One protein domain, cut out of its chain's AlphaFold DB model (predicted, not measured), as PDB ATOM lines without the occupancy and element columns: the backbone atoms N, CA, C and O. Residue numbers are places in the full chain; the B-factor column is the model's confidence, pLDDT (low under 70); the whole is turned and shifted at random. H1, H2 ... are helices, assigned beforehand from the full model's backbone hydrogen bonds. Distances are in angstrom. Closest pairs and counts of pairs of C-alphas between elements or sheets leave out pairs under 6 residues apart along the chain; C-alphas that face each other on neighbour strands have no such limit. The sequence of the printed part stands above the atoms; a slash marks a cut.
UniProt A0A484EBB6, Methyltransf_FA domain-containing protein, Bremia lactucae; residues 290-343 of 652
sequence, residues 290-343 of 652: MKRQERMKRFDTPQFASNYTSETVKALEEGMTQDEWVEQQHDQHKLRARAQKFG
ATOM      1  N   MET A 290     188.517 109.296 119.734       83.12
ATOM      2  CA  MET A 290     188.171 110.158 118.594       83.12
ATOM      3  C   MET A 290     188.222 111.644 118.967       83.12
ATOM      4  O   MET A 290     188.900 112.417 118.293       83.12
ATOM      5  N   LYS A 291     187.608 112.051 120.090       86.25
ATOM      6  CA  LYS A 291     187.681 113.435 120.599       86.25
ATOM      7  C   LYS A 291     189.131 113.867 120.859       86.25
ATOM      8  O   LYS A 291     189.464 115.030 120.636       86.25
ATOM      9  N   ARG A 292     190.016 112.959 121.290       77.88
ATOM     10  CA  ARG A 292     191.459 113.217 121.441       77.88
ATOM     11  C   ARG A 292     192.150 113.384 120.091       77.88
ATOM     12  O   ARG A 292     192.862 114.366 119.928       77.88
ATOM     13  N   GLN A 293     191.903 112.504 119.122       80.12
ATOM     14  CA  GLN A 293     192.437 112.638 117.759       80.12
ATOM     15  C   GLN A 293     191.970 113.938 117.084       80.12
ATOM     16  O   GLN A 293     192.758 114.598 116.412       80.12
ATOM     17  N   GLU A 294     190.719 114.358 117.296       85.50
ATOM     18  CA  GLU A 294     190.230 115.666 116.853       85.50
ATOM     19  C   GLU A 294     190.953 116.826 117.539       85.50
ATOM     20  O   GLU A 294     191.345 117.770 116.859       85.50
ATOM     21  N   ARG A 295     191.156 116.777 118.864       81.06
ATOM     22  CA  ARG A 295     191.947 117.798 119.574       81.06
ATOM     23  C   ARG A 295     193.376 117.848 119.025       81.06
ATOM     24  O   ARG A 295     193.834 118.936 118.702       81.06
ATOM     25  N   MET A 296     194.033 116.704 118.818       78.62
ATOM     26  CA  MET A 296     195.374 116.643 118.218       78.62
ATOM     27  C   MET A 296     195.409 117.291 116.827       78.62
ATOM     28  O   MET A 296     196.296 118.095 116.568       78.62
ATOM     29  N   LYS A 297     194.409 117.027 115.971       82.25
ATOM     30  CA  LYS A 297     194.257 117.666 114.647       82.25
ATOM     31  C   LYS A 297     193.940 119.167 114.701       82.25
ATOM     32  O   LYS A 297     194.193 119.859 113.727       82.25
ATOM     33  N   ARG A 298     193.334 119.672 115.783       83.06
ATOM     34  CA  ARG A 298     193.009 121.105 115.962       83.06
ATOM     35  C   ARG A 298     194.150 121.914 116.583       83.06
ATOM     36  O   ARG A 298     194.147 123.133 116.456       83.06
ATOM     37  N   PHE A 299     195.062 121.252 117.292       81.06
ATOM     38  CA  PHE A 299     196.183 121.863 118.012       81.06
ATOM     39  C   PHE A 299     197.550 121.427 117.455       81.06
ATOM     40  O   PHE A 299     198.542 121.529 118.171       81.06
ATOM     41  N   ASP A 300     197.585 120.877 116.232       77.56
ATOM     42  CA  ASP A 300     198.770 120.336 115.542       77.56
ATOM     43  C   ASP A 300     199.704 119.520 116.455       77.56
ATOM     44  O   ASP A 300     200.930 119.587 116.387       77.56
ATOM     45  N   THR A 301     199.106 118.741 117.361       74.81
ATOM     46  CA  THR A 301     199.856 117.994 118.371       74.81
ATOM     47  C   THR A 301     200.547 116.800 117.706       74.81
ATOM     48  O   THR A 301     199.849 115.998 117.073       74.81
ATOM     49  N   PRO A 302     201.877 116.628 117.861       71.44
ATOM     50  CA  PRO A 302     202.616 115.544 117.221       71.44
ATOM     51  C   PRO A 302     202.006 114.166 117.496       71.44
ATOM     52  O   PRO A 302     201.584 113.866 118.614       71.44
ATOM     53  N   GLN A 303     201.993 113.288 116.491       66.75
ATOM     54  CA  GLN A 303     201.428 111.942 116.621       66.75
ATOM     55  C   GLN A 303     202.149 111.114 117.691       66.75
ATOM     56  O   GLN A 303     201.502 110.305 118.362       66.75
ATOM     57  N   PHE A 304     203.449 111.345 117.914       64.31
ATOM     58  CA  PHE A 304     204.203 110.658 118.969       64.31
ATOM     59  C   PHE A 304     203.659 110.931 120.382       64.31
ATOM     60  O   PHE A 304     203.761 110.068 121.249       64.31
ATOM     61  N   ALA A 305     203.005 112.077 120.607       61.03
ATOM     62  CA  ALA A 305     202.431 112.455 121.898       61.03
ATOM     63  C   ALA A 305     201.165 111.663 122.282       61.03
ATOM     64  O   ALA A 305     200.679 111.784 123.406       61.03
ATOM     65  N   SER A 306     200.607 110.862 121.365       61.06
ATOM     66  CA  SER A 306     199.424 110.027 121.634       61.06
ATOM     67  C   SER A 306     199.691 108.927 122.668       61.06
ATOM     68  O   SER A 306     198.814 108.602 123.473       61.06
ATOM     69  N   ASN A 307     200.915 108.396 122.672       58.25
ATOM     70  CA  ASN A 307     201.396 107.409 123.627       58.25
ATOM     71  C   ASN A 307     202.075 108.158 124.776       58.25
ATOM     72  O   ASN A 307     203.227 108.566 124.637       58.25
ATOM     73  N   TYR A 308     201.369 108.354 125.893       58.00
ATOM     74  CA  TYR A 308     201.840 109.088 127.080       58.00
ATOM     75  C   TYR A 308     202.932 108.324 127.863       58.00
ATOM     76  O   TYR A 308     202.752 107.964 129.024       58.00
ATOM     77  N   THR A 309     204.076 108.058 127.233       58.22
ATOM     78  CA  THR A 309     205.270 107.554 127.916       58.22
ATOM     79  C   THR A 309     206.043 108.717 128.542       58.22
ATOM     80  O   THR A 309     205.921 109.874 128.140       58.22
ATOM     81  N   SER A 310     206.883 108.429 129.535       55.56
ATOM     82  CA  SER A 310     207.715 109.460 130.173       55.56
ATOM     83  C   SER A 310     208.735 110.103 129.219       55.56
ATOM     84  O   SER A 310     209.238 111.188 129.508       55.56
ATOM     85  N   GLU A 311     209.029 109.459 128.087       63.50
ATOM     86  CA  GLU A 311     209.903 109.969 127.028       63.50
ATOM     87  C   GLU A 311     209.169 110.962 126.119       63.50
ATOM     88  O   GLU A 311     209.687 112.046 125.863       63.50
ATOM     89  N   THR A 312     207.942 110.646 125.687       68.38
ATOM     90  CA  THR A 312     207.158 111.536 124.811       68.38
ATOM     91  C   THR A 312     206.706 112.797 125.541       68.38
ATOM     92  O   THR A 312     206.694 113.868 124.939       68.38
ATOM     93  N   VAL A 313     206.415 112.710 126.847       63.03
ATOM     94  CA  VAL A 313     206.132 113.887 127.689       63.03
ATOM     95  C   VAL A 313     207.343 114.823 127.756       63.03
ATOM     96  O   VAL A 313     207.179 116.022 127.560       63.03
ATOM     97  N   LYS A 314     208.559 114.293 127.959       69.31
ATOM     98  CA  LYS A 314     209.786 115.107 127.975       69.31
ATOM     99  C   LYS A 314     210.091 115.746 126.628       69.31
ATOM    100  O   LYS A 314     210.377 116.932 126.588       69.31
ATOM    101  N   ALA A 315     209.978 114.992 125.534       69.94
ATOM    102  CA  ALA A 315     210.164 115.543 124.193       69.94
ATOM    103  C   ALA A 315     209.184 116.698 123.911       69.94
ATOM    104  O   ALA A 315     209.549 117.679 123.269       69.94
ATOM    105  N   LEU A 316     207.962 116.622 124.450       69.62
ATOM    106  CA  LEU A 316     206.968 117.689 124.334       69.62
ATOM    107  C   LEU A 316     207.269 118.898 125.245       69.62
ATOM    108  O   LEU A 316     207.042 120.030 124.829       69.62
ATOM    109  N   GLU A 317     207.814 118.684 126.450       71.31
ATOM    110  CA  GLU A 317     208.341 119.756 127.320       71.31
ATOM    111  C   GLU A 317     209.565 120.459 126.703       71.31
ATOM    112  O   GLU A 317     209.719 121.672 126.849       71.31
ATOM    113  N   GLU A 318     210.405 119.716 125.980       78.44
ATOM    114  CA  GLU A 318     211.568 120.216 125.232       78.44
ATOM    115  C   GLU A 318     211.179 120.886 123.896       78.44
ATOM    116  O   GLU A 318     212.031 121.472 123.231       78.44
ATOM    117  N   GLY A 319     209.892 120.861 123.519       75.12
ATOM    118  CA  GLY A 319     209.363 121.513 122.316       75.12
ATOM    119  C   GLY A 319     209.662 120.783 121.002       75.12
ATOM    120  O   GLY A 319     209.552 121.392 119.940       75.12
ATOM    121  N   MET A 320     210.035 119.503 121.065       75.69
ATOM    122  CA  MET A 320     210.464 118.708 119.915       75.69
ATOM    123  C   MET A 320     209.330 118.492 118.904       75.69
ATOM    124  O   MET A 320     208.213 118.094 119.252       75.69
ATOM    125  N   THR A 321     209.628 118.727 117.631       76.69
ATOM    126  CA  THR A 321     208.689 118.548 116.519       76.69
ATOM    127  C   THR A 321     208.556 117.079 116.098       76.69
ATOM    128  O   THR A 321     209.350 116.213 116.466       76.69
ATOM    129  N   GLN A 322     207.522 116.774 115.304       74.50
ATOM    130  CA  GLN A 322     207.276 115.420 114.796       74.50
ATOM    131  C   GLN A 322     208.445 114.886 113.949       74.50
ATOM    132  O   GLN A 322     208.764 113.701 114.049       74.50
ATOM    133  N   ASP A 323     209.084 115.743 113.150       74.00
ATOM    134  CA  ASP A 323     210.188 115.353 112.268       74.00
ATOM    135  C   ASP A 323     211.489 115.139 113.058       74.00
ATOM    136  O   ASP A 323     212.155 114.122 112.866       74.00
ATOM    137  N   GLU A 324     211.793 116.009 114.029       79.44
ATOM    138  CA  GLU A 324     212.930 115.842 114.951       79.44
ATOM    139  C   GLU A 324     212.806 114.561 115.788       79.44
ATOM    140  O   GLU A 324     213.795 113.856 115.988       79.44
ATOM    141  N   TRP A 325     211.595 114.201 116.231       75.69
ATOM    142  CA  TRP A 325     211.360 112.931 116.927       75.69
ATOM    143  C   TRP A 325     211.620 111.720 116.017       75.69
ATOM    144  O   TRP A 325     212.241 110.743 116.441       75.69
ATOM    145  N   VAL A 326     211.184 111.770 114.753       79.56
ATOM    146  CA  VAL A 326     211.451 110.702 113.771       79.56
ATOM    147  C   VAL A 326     212.946 110.603 113.457       79.56
ATOM    148  O   VAL A 326     213.479 109.492 113.396       79.56
ATOM    149  N   GLU A 327     213.647 111.730 113.322       80.12
ATOM    150  CA  GLU A 327     215.097 111.756 113.126       80.12
ATOM    151  C   GLU A 327     215.839 111.207 114.354       80.12
ATOM    152  O   GLU A 327     216.701 110.342 114.201       80.12
ATOM    153  N   GLN A 328     215.442 111.583 115.573       79.50
ATOM    154  CA  GLN A 328     216.024 111.055 116.810       79.50
ATOM    155  C   GLN A 328     215.800 109.539 116.957       79.50
ATOM    156  O   GLN A 328     216.715 108.819 117.364       79.50
ATOM    157  N   GLN A 329     214.627 109.018 116.577       76.88
ATOM    158  CA  GLN A 329     214.375 107.571 116.518       76.88
ATOM    159  C   GLN A 329     215.236 106.885 115.446       76.88
ATOM    160  O   GLN A 329     215.775 105.798 115.678       76.88
ATOM    161  N   HIS A 330     215.420 107.517 114.285       77.62
ATOM    162  CA  HIS A 330     216.269 106.989 113.222       77.62
ATOM    163  C   HIS A 330     217.757 106.989 113.619       77.62
ATOM    164  O   HIS A 330     218.468 106.022 113.338       77.62
ATOM    165  N   ASP A 331     218.219 108.006 114.343       79.81
ATOM    166  CA  ASP A 331     219.576 108.093 114.880       79.81
ATOM    167  C   ASP A 331     219.808 107.141 116.055       79.81
ATOM    168  O   ASP A 331     220.840 106.468 116.076       79.81
ATOM    169  N   GLN A 332     218.834 106.948 116.953       76.69
ATOM    170  CA  GLN A 332     218.862 105.829 117.904       76.69
ATOM    171  C   GLN A 332     218.972 104.484 117.175       76.69
ATOM    172  O   GLN A 332     219.769 103.635 117.567       76.69
ATOM    173  N   HIS A 333     218.226 104.279 116.085       78.44
ATOM    174  CA  HIS A 333     218.304 103.046 115.303       78.44
ATOM    175  C   HIS A 333     219.679 102.869 114.629       78.44
ATOM    176  O   HIS A 333     220.242 101.772 114.661       78.44
ATOM    177  N   LYS A 334     220.279 103.936 114.077       83.81
ATOM    178  CA  LYS A 334     221.664 103.922 113.560       83.81
ATOM    179  C   LYS A 334     222.679 103.624 114.668       83.81
ATOM    180  O   LYS A 334     223.626 102.876 114.425       83.81
ATOM    181  N   LEU A 335     222.495 104.183 115.867       77.19
ATOM    182  CA  LEU A 335     223.348 103.937 117.033       77.19
ATOM    183  C   LEU A 335     223.237 102.484 117.510       77.19
ATOM    184  O   LEU A 335     224.274 101.844 117.661       77.19
ATOM    185  N   ARG A 336     222.029 101.913 117.622       73.69
ATOM    186  CA  ARG A 336     221.830 100.481 117.925       73.69
ATOM    187  C   ARG A 336     222.448  99.578 116.860       73.69
ATOM    188  O   ARG A 336     223.196  98.662 117.194       73.69
ATOM    189  N   ALA A 337     222.220  99.864 115.576       81.38
ATOM    190  CA  ALA A 337     222.819  99.108 114.473       81.38
ATOM    191  C   ALA A 337     224.358  99.219 114.449       81.38
ATOM    192  O   ALA A 337     225.045  98.300 114.004       81.38
ATOM    193  N   ARG A 338     224.920 100.333 114.940       79.25
ATOM    194  CA  ARG A 338     226.362 100.495 115.157       79.25
ATOM    195  C   ARG A 338     226.830  99.681 116.368       79.25
ATOM    196  O   ARG A 338     227.779  98.923 116.216       79.25
ATOM    197  N   ALA A 339     226.163  99.775 117.517       77.31
ATOM    198  CA  ALA A 339     226.489  99.020 118.731       77.31
ATOM    199  C   ALA A 339     226.509  97.501 118.474       77.31
ATOM    200  O   ALA A 339     227.508  96.846 118.769       77.31
ATOM    201  N   GLN A 340     225.487  96.982 117.781       78.50
ATOM    202  CA  GLN A 340     225.418  95.585 117.333       78.50
ATOM    203  C   GLN A 340     226.616  95.182 116.455       78.50
ATOM    204  O   GLN A 340     227.183  94.109 116.643       78.50
ATOM    205  N   LYS A 341     227.056  96.047 115.526       81.81
ATOM    206  CA  LYS A 341     228.256  95.804 114.699       81.81
ATOM    207  C   LYS A 341     229.566  95.825 115.491       81.81
ATOM    208  O   LYS A 341     230.535  95.220 115.044       81.81
ATOM    209  N   PHE A 342     229.604  96.501 116.638       78.94
ATOM    210  CA  PHE A 342     230.756  96.526 117.547       78.94
ATOM    211  C   PHE A 342     230.691  95.455 118.650       78.94
ATOM    212  O   PHE A 342     231.552  95.438 119.525       78.94
ATOM    213  N   GLY A 343     229.710  94.545 118.611       67.94
ATOM    214  CA  GLY A 343     229.602  93.438 119.567       67.94
ATOM    215  C   GLY A 343     229.120  93.839 120.964       67.94
ATOM    216  O   GLY A 343     229.091  92.987 121.849       67.94
TER     217      GLY A 343
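This is residues 290 to 343 of the 652 residues of the protein "Methyltransf_FA domain-containing protein" of Bremia lactucae (UniProt A0A484EBB6). Residues 329 to 343, of which 329 to 341 belong to the long helix H4, stick out as an arm from a small body of three short helices and the first residues of H4. H1 lies at the end away from the arm, and H2 packs on H3 in between. The printed part has 54 residues, with H1, H2, H3 and H4 in order, no named strand, and the class all helix. It is loose, with a radius of gyration of the C-alphas of 14.2 A, and spans 46 by 21 by 19 A, the arm making much of the length.

Find C-alpha 290 at (188.171, 110.158, 118.594), where H1, residues 290 to 298, begins. Go on to H2, residues 303 to 306, and H3, residues 310 to 317. H4, residues 322 to 341, runs 28.7 A to C-alpha 341 at (228.256, 95.804, 114.699).

H1 is close to H2 but not clearly touching; the closest C-alphas, of Met 296 and Gln 303, are 7.8 A apart. H2 touches H3, closest at the C-alphas of Ala 305 and Thr 312, 5.6 A. H4, with residues 322 to 325 alone, only just touches H2, with 3 pairs of C-alphas within 8 A, the closest Phe 304 and Gln 322 at 7.0 A. H3 and H4 are close but not clearly touching, the C-alphas of Ala 315 and Trp 325 being 7.8 A apart, at a steep tilt of 43 degrees, opposite ways. H1 is apart from H3 and H4. Every O i to N i+4 pair is within hydrogen-bond range in H1 and H4, 3 of 4 in H3; H2 is too short for one.

The C-alphas farthest apart, of Lys 291 and Gly 343, are 46.5 A apart. The printed part has no cut, and its three links are tight. Look for pLDDT under 70 at residues 303 to 316 and residue 343.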